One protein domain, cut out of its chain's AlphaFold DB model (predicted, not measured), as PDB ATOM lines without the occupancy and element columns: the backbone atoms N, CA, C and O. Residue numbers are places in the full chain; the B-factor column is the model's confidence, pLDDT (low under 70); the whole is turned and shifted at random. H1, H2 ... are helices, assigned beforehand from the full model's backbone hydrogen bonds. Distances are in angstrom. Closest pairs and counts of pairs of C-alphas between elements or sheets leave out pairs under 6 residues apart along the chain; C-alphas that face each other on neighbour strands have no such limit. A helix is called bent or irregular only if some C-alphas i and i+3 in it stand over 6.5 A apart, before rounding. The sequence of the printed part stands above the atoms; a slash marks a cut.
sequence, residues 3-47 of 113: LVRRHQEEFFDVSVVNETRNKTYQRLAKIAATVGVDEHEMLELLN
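Overview. This is residues 3 to 47 of the 113 residues of the protein "Similar to An16g09280" of Aspergillus kawachii (strain NBRC 4308) (UniProt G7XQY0). A flat slab is built round one long helix, H4, which runs through its middle; H5 folds back along one side of H4 as the second half of a helical hairpin, and on the other side the first part of the domain, with the three short helices H1, H2 and H3, forms a loose arc. The arc comes to H4 at H1, is only near it at H2 and H3, and joins it through residues 17 to 20. The printed part has 45 residues with five named helices, in the order H1, H2, H3, H4, H5, and no named strand; the class is all helix. The whole is compact, with a radius of gyration of the C-alphas of 10.6 A, and its C-alphas span 28 by 22 by 10 A.

Arrangement. H1, residues 3 to 6, touches H4, residues 21 to 33, and their closest C-alphas, those of Val 4 and Ile 31, are 7.1 A apart. H4 touches H1 with residues 28 to 32 alone. H1 and H2, residues 8 to 11, meet only through their link. H2 is close to H4 but not clearly touching it; the closest C-alphas of the two, those of Phe 11 and Thr 24, are 8.0 A apart. H2 is also close to H3, residues 13 to 16, but not clearly touching it, and here the closest C-alphas are those of Glu 9 and Ser 15, 7.2 A apart. H3 is close but not clearly touching H4, with the C-alphas of Val 16 and Thr 24 closest at 7.9 A. H4 touches H5, residues 39 to 46, with 11 pairs of C-alphas within 8 A; the closest are those of Ala 29 and Glu 39, 5.0 A apart. The centres of H4 and H5 are 8.7 A apart. The two form a helical hairpin and run opposite ways at a steep tilt of 40 degrees. H5 is apart from H1, H2 and H3, and H1 is apart from H3. In H4 and H5 every pair of O of residue i and N of residue i+4 is within hydrogen-bond range. H1, H2 and H3 are too short for such a pair, and each has one pair of O of residue i and N of residue i+3, which is within range.

Along the chain. The printed part begins with H1, whose first C-alpha, that of Leu 3, is at (111.284, 72.289, 90.717); H1 ends at Arg 6 and is 5.7 A long from first to last C-alpha. H2, Gln 8 to Phe 11, measures 5.3 A in the same way, and H3, Asp 13 to Val 16, measures 5.4 A. H4 is the longest helix, with 13 residues and 18.7 A, from C-alpha 21 at (110.407, 78.167, 109.499) to C-alpha 33 at (119.981, 69.440, 96.006). H5 has 8 residues and 10.6 A, and it ends with the C-alpha of Leu 46 at (118.073, 80.730, 104.422). No helix is bent.

Size, cuts and confidence. The two C-alphas farthest apart are those of Asn 18 and Gly 36, 28.9 A, while the first and last printed C-alphas, those of Leu 3 and Asn 47, are 20.3 A apart. The centre of H4 is 2.5 A from the mean of the C-alphas, the nearest of the five, and that of H3 is farthest, at 13.1 A. The printed part runs from residue 3 to residue 47 of a chain of 113 residues and has no cut. The four links are tight, with one residue between H1 and H2, one between H2 and H3, four between H3 and H4, and five between H4 and H5. The mean pLDDT of the printed part is 95.9, and no printed residue is under 70; the mean of H1 is 88.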
ATOM      1  N   LEU A   3     110.806  73.182  89.659       86.94
ATOM      2  CA  LEU A   3     111.284  72.289  90.717       86.94
ATOM      3  C   LEU A   3     110.437  72.397  91.991       86.94
ATOM      4  O   LEU A   3     109.706  71.463  92.285       86.94
ATOM      5  N   VAL A   4     110.447  73.554  92.658       84.81
ATOM      6  CA  VAL A   4     109.661  73.779  93.884       84.81
ATOM      7  C   VAL A   4     108.153  73.695  93.615       84.81
ATOM      8  O   VAL A   4     107.423  73.116  94.408       84.81
ATOM      9  N   ARG A   5     107.676  74.181  92.457       87.75
ATOM     10  CA  ARG A   5     106.245  74.131  92.095       87.75
ATOM     11  C   ARG A   5     105.692  72.701  92.044       87.75
ATOM     12  O   ARG A   5     104.534  72.500  92.381       87.75
ATOM     13  N   ARG A   6     106.494  71.706  91.648       93.44
ATOM     14  CA  ARG A   6     106.068  70.293  91.659       93.44
ATOM     15  C   ARG A   6     105.804  69.757  93.068       93.44
ATOM     16  O   ARG A   6     105.025  68.828  93.197       93.44
ATOM     17  N   HIS A   7     106.415  70.360  94.085       95.19
ATOM     18  CA  HIS A   7     106.264  69.990  95.494       95.19
ATOM     19  C   HIS A   7     105.329  70.940  96.258       95.19
ATOM     20  O   HIS A   7     105.256  70.867  97.477       95.19
ATOM     21  N   GLN A   8     104.630  71.857  95.576       93.88
ATOM     22  CA  GLN A   8     103.896  72.957  96.220       93.88
ATOM     23  C   GLN A   8     102.877  72.495  97.272       93.88
ATOM     24  O   GLN A   8     102.745  73.138  98.307       93.88
ATOM     25  N   GLU A   9     102.211  71.361  97.043       96.12
ATOM     26  CA  GLU A   9     101.213  70.809  97.967       96.12
ATOM     27  C   GLU A   9     101.820  70.456  99.327       96.12
ATOM     28  O   GLU A   9     101.169  70.596 100.360       96.12
ATOM     29  N   GLU A  10     103.101  70.090  99.358       96.69
ATOM     30  CA  GLU A  10     103.809  69.785 100.596       96.69
ATOM     31  C   GLU A  10     104.153  71.037 101.428       96.69
ATOM     32  O   GLU A  10     104.634  70.905 102.557       96.69
ATOM     33  N   PHE A  11     103.950  72.230 100.861       95.94
ATOM     34  CA  PHE A  11     104.258  73.533 101.460       95.94
ATOM     35  C   PHE A  11     103.036  74.456 101.574       95.94
ATOM     36  O   PHE A  11     103.182  75.606 101.980       95.94
ATOM     37  N   PHE A  12     101.840  73.979 101.221       96.31
ATOM     38  CA  PHE A  12     100.600  74.694 101.519       96.31
ATOM     39  C   PHE A  12     100.300  74.682 103.018       96.31
ATOM     40  O   PHE A  12     100.780  73.815 103.746       96.31
ATOM     41  N   ASP A  13      99.468  75.625 103.460       97.00
ATOM     42  CA  ASP A  13      99.228  75.933 104.875       97.00
ATOM     43  C   ASP A  13      98.940  74.696 105.734       97.00
ATOM     44  O   ASP A  13      99.546  74.513 106.788       97.00
ATOM     45  N   VAL A  14      98.063  73.804 105.262       97.69
ATOM     46  CA  VAL A  14      97.693  72.573 105.984       97.69
ATOM     47  C   VAL A  14      98.896  71.644 106.178       97.69
ATOM     48  O   VAL A  14      99.031  71.024 107.231       97.69
ATOM     49  N   SER A  15      99.790  71.572 105.193       97.31
ATOM     50  CA  SER A  15     100.954  70.681 105.193       97.31
ATOM     51  C   SER A  15     102.075  71.157 106.121       97.31
ATOM     52  O   SER A  15     102.884  70.340 106.554       97.31
ATOM     53  N   VAL A  16     102.126  72.455 106.445       97.12
ATOM     54  CA  VAL A  16     103.203  73.065 107.252       97.12
ATOM     55  C   VAL A  16     102.713  73.703 108.554       97.12
ATOM     56  O   VAL A  16     103.483  74.370 109.237       97.12
ATOM     57  N   VAL A  17     101.451  73.487 108.938       97.44
ATOM     58  CA  VAL A  17     100.809  74.182 110.071       97.44
ATOM     59  C   VAL A  17     101.564  74.059 111.405       97.44
ATOM     60  O   VAL A  17     101.552  74.988 112.206       97.44
ATOM     61  N   ASN A  18     102.257  72.939 111.636       97.75
ATOM     62  CA  ASN A  18     103.049  72.689 112.849       97.75
ATOM     63  C   ASN A  18     104.566  72.731 112.591       97.75
ATOM     64  O   ASN A  18     105.359  72.272 113.414       97.75
ATOM     65  N   GLU A  19     104.980  73.221 111.427       97.00
ATOM     66  CA  GLU A  19     106.370  73.233 111.004       97.00
ATOM     67  C   GLU A  19     107.038  74.564 111.359       97.00
ATOM     68  O   GLU A  19     106.487  75.646 111.158       97.00
ATOM     69  N   THR A  20     108.264  74.505 111.886       95.81
ATOM     70  CA  THR A  20     109.040  75.727 112.109       95.81
ATOM     71  C   THR A  20     109.638  76.228 110.800       95.81
ATOM     72  O   THR A  20     109.991  75.462 109.905       95.81
ATOM     73  N   ARG A  21     109.862  77.537 110.707       93.75
ATOM     74  CA  ARG A  21     110.407  78.167 109.499       93.75
ATOM     75  C   ARG A  21     111.752  77.577 109.041       93.75
ATOM     76  O   ARG A  21     111.939  77.331 107.852       93.75
ATOM     77  N   ASN A  22     112.665  77.282 109.972       96.38
ATOM     78  CA  ASN A  22     113.949  76.647 109.641       96.38
ATOM     79  C   ASN A  22     113.782  75.189 109.168       96.38
ATOM     80  O   ASN A  22     114.573  74.721 108.352       96.38
ATOM     81  N   LYS A  23     112.739  74.467 109.610       97.50
ATOM     82  CA  LYS A  23     112.417  73.132 109.070       97.50
ATOM     83  C   LYS A  23     111.955  73.216 107.614       97.50
ATOM     84  O   LYS A  23     112.405  72.409 106.799       97.50
ATOM     85  N   THR A  24     111.213  74.262 107.261       96.88
ATOM     86  CA  THR A  24     110.802  74.503 105.869       96.88
ATOM     87  C   THR A  24     112.001  74.771 104.976       96.88
ATOM     88  O   THR A  24     112.095  74.213 103.883       96.88
ATOM     89  N   TYR A  25     112.981  75.533 105.461       96.69
ATOM     90  CA  TYR A  25     114.231  75.757 104.733       96.69
ATOM     91  C   TYR A  25     115.053  74.483 104.537       96.69
ATOM     92  O   TYR A  25     115.554  74.268 103.437       96.69
ATOM     93  N   GLN A  26     115.107  73.590 105.530       97.44
ATOM     94  CA  GLN A  26     115.729  72.266 105.378       97.44
ATOM     95  C   GLN A  26     115.066  71.436 104.276       97.44
ATOM     96  O   GLN A  26     115.756  70.835 103.457       97.44
ATOM     97  N   ARG A  27     113.731  71.418 104.210       97.38
ATOM     98  CA  ARG A  27     113.008  70.692 103.154       97.38
ATOM     99  C   ARG A  27     113.244  71.306 101.771       97.38
ATOM    100  O   ARG A  27     113.482  70.573 100.813       97.38
ATOM    101  N   LEU A  28     113.236  72.635 101.665       96.69
ATOM    102  CA  LEU A  28     113.511  73.340 100.409       96.69
ATOM    103  C   LEU A  28     114.949  73.125  99.916       96.69
ATOM    104  O   LEU A  28     115.144  72.918  98.719       96.69
ATOM    105  N   ALA A  29     115.936  73.124 100.817       96.88
ATOM    106  CA  ALA A  29     117.334  72.874 100.471       96.88
ATOM    107  C   ALA A  29     117.541  71.455  99.920       96.88
ATOM    108  O   ALA A  29     118.161  71.288  98.872       96.88
ATOM    109  N   LYS A  30     116.906  70.446 100.532       97.00
ATOM    110  CA  LYS A  30     116.899  69.067 100.011       97.00
ATOM    111  C   LYS A  30     116.297  68.965  98.615       97.00
ATOM    112  O   LYS A  30     116.817  68.245  97.768       97.00
ATOM    113  N   ILE A  31     115.208  69.691  98.351       96.62
ATOM    114  CA  ILE A  31     114.609  69.741  97.011       96.62
ATOM    115  C   ILE A  31     115.590  70.367  96.016       96.62
ATOM    116  O   ILE A  31     115.755  69.838  94.919       96.62
ATOM    117  N   ALA A  32     116.264  71.458  96.375       95.19
ATOM    118  CA  ALA A  32     117.245  72.107  95.508       95.19
ATOM    119  C   ALA A  32     118.465  71.212  95.216       95.19
ATOM    120  O   ALA A  32     118.940  71.178  94.077       95.19
ATOM    121  N   ALA A  33     118.903  70.410  96.188       96.75
ATOM    122  CA  ALA A  33     119.981  69.440  96.006       96.75
ATOM    123  C   ALA A  33     119.698  68.421  94.892       96.75
ATOM    124  O   ALA A  33     120.613  68.005  94.183       96.75
ATOM    125  N   THR A  34     118.425  68.090  94.638       96.75
ATOM    126  CA  THR A  34     118.038  67.176  93.543       96.75
ATOM    127  C   THR A  34     118.379  67.694  92.142       96.75
ATOM    128  O   THR A  34     118.358  66.920  91.185       96.75
ATOM    129  N   VAL A  35     118.691  68.988  92.001       95.94
ATOM    130  CA  VAL A  35     119.123  69.604  90.737       95.94
ATOM    131  C   VAL A  35     120.549  70.161  90.800       95.94
ATOM    132  O   VAL A  35     120.927  70.948  89.937       95.94
ATOM    133  N   GLY A  36     121.337  69.751  91.800       95.94
ATOM    134  CA  GLY A  36     122.756  70.100  91.919       95.94
ATOM    135  C   GLY A  36     123.058  71.416  92.641       95.94
ATOM    136  O   GLY A  36     124.183  71.895  92.547       95.94
ATOM    137  N   VAL A  37     122.090  72.010  93.346       96.81
ATOM    138  CA  VAL A  37     122.369  73.117  94.280       96.81
ATOM    139  C   VAL A  37     122.994  72.548  95.552       96.81
ATOM    140  O   VAL A  37     122.506  71.544  96.066       96.81
ATOM    141  N   ASP A  38     124.037  73.181  96.083       98.00
ATOM    142  CA  ASP A  38     124.619  72.755  97.356       98.00
ATOM    143  C   ASP A  38     123.630  72.984  98.517       98.00
ATOM    144  O   ASP A  38     123.156  74.100  98.758       98.00
ATOM    145  N   GLU A  39     123.277  71.902  99.220       97.25
ATOM    146  CA  GLU A  39     122.291  71.938 100.309       97.25
ATOM    147  C   GLU A  39     122.775  72.803 101.479       97.25
ATOM    148  O   GLU A  39     121.982  73.532 102.081       97.25
ATOM    149  N   HIS A  40     124.069  72.735 101.799       97.56
ATOM    150  CA  HIS A  40     124.651  73.425 102.941       97.56
ATOM    151  C   HIS A  40     124.723  74.932 102.692       97.56
ATOM    152  O   HIS A  40     124.232  75.709 103.511       97.56
ATOM    153  N   GLU A  41     125.243  75.354 101.539       97.69
ATOM    154  CA  GLU A  41     125.281  76.763 101.137       97.69
ATOM    155  C   GLU A  41     123.873  77.369 101.097       97.69
ATOM    156  O   GLU A  41     123.642  78.469 101.609       97.69
ATOM    157  N   MET A  42     122.887  76.641 100.559       96.75
ATOM    158  CA  MET A  42     121.501  77.110 100.554       96.75
ATOM    159  C   MET A  42     120.933  77.253 101.973       96.75
ATOM    160  O   MET A  42     120.243  78.234 102.269       96.75
ATOM    161  N   LEU A  43     121.224  76.310 102.870       96.88
ATOM    162  CA  LEU A  43     120.812  76.402 104.271       96.88
ATOM    163  C   LEU A  43     121.452  77.589 104.990       96.88
ATOM    164  O   LEU A  43     120.763  78.288 105.733       96.88
ATOM    165  N   GLU A  44     122.731  77.864 104.748       96.56
ATOM    166  CA  GLU A  44     123.413  79.031 105.308       96.56
ATOM    167  C   GLU A  44     122.816  80.363 104.842       96.56
ATOM    168  O   GLU A  44     122.885  81.362 105.567       96.56
ATOM    169  N   LEU A  45     122.256  80.403 103.632       97.00
ATOM    170  CA  LEU A  45     121.568  81.578 103.103       97.00
ATOM    171  C   LEU A  45     120.191  81.785 103.743       97.00
ATOM    172  O   LEU A  45     119.771  82.928 103.954       97.00
ATOM    173  N   LEU A  46     119.480  80.692 104.031       96.06
ATOM    174  CA  LEU A  46     118.073  80.730 104.422       96.06
ATOM    175  C   LEU A  46     117.829  80.703 105.929       96.06
ATOM    176  O   LEU A  46     116.853  81.318 106.370       96.06
ATOM    177  N   ASN A  47     118.671  80.005 106.696       95.06
ATOM    178  CA  ASN A  47     118.467  79.796 108.125       95.06
ATOM    179  C   ASN A  47     118.371  81.118 108.887       95.06
ATOM    180  O   ASN A  47     119.157  82.045 108.694       95.06
TER     181      ASN A  47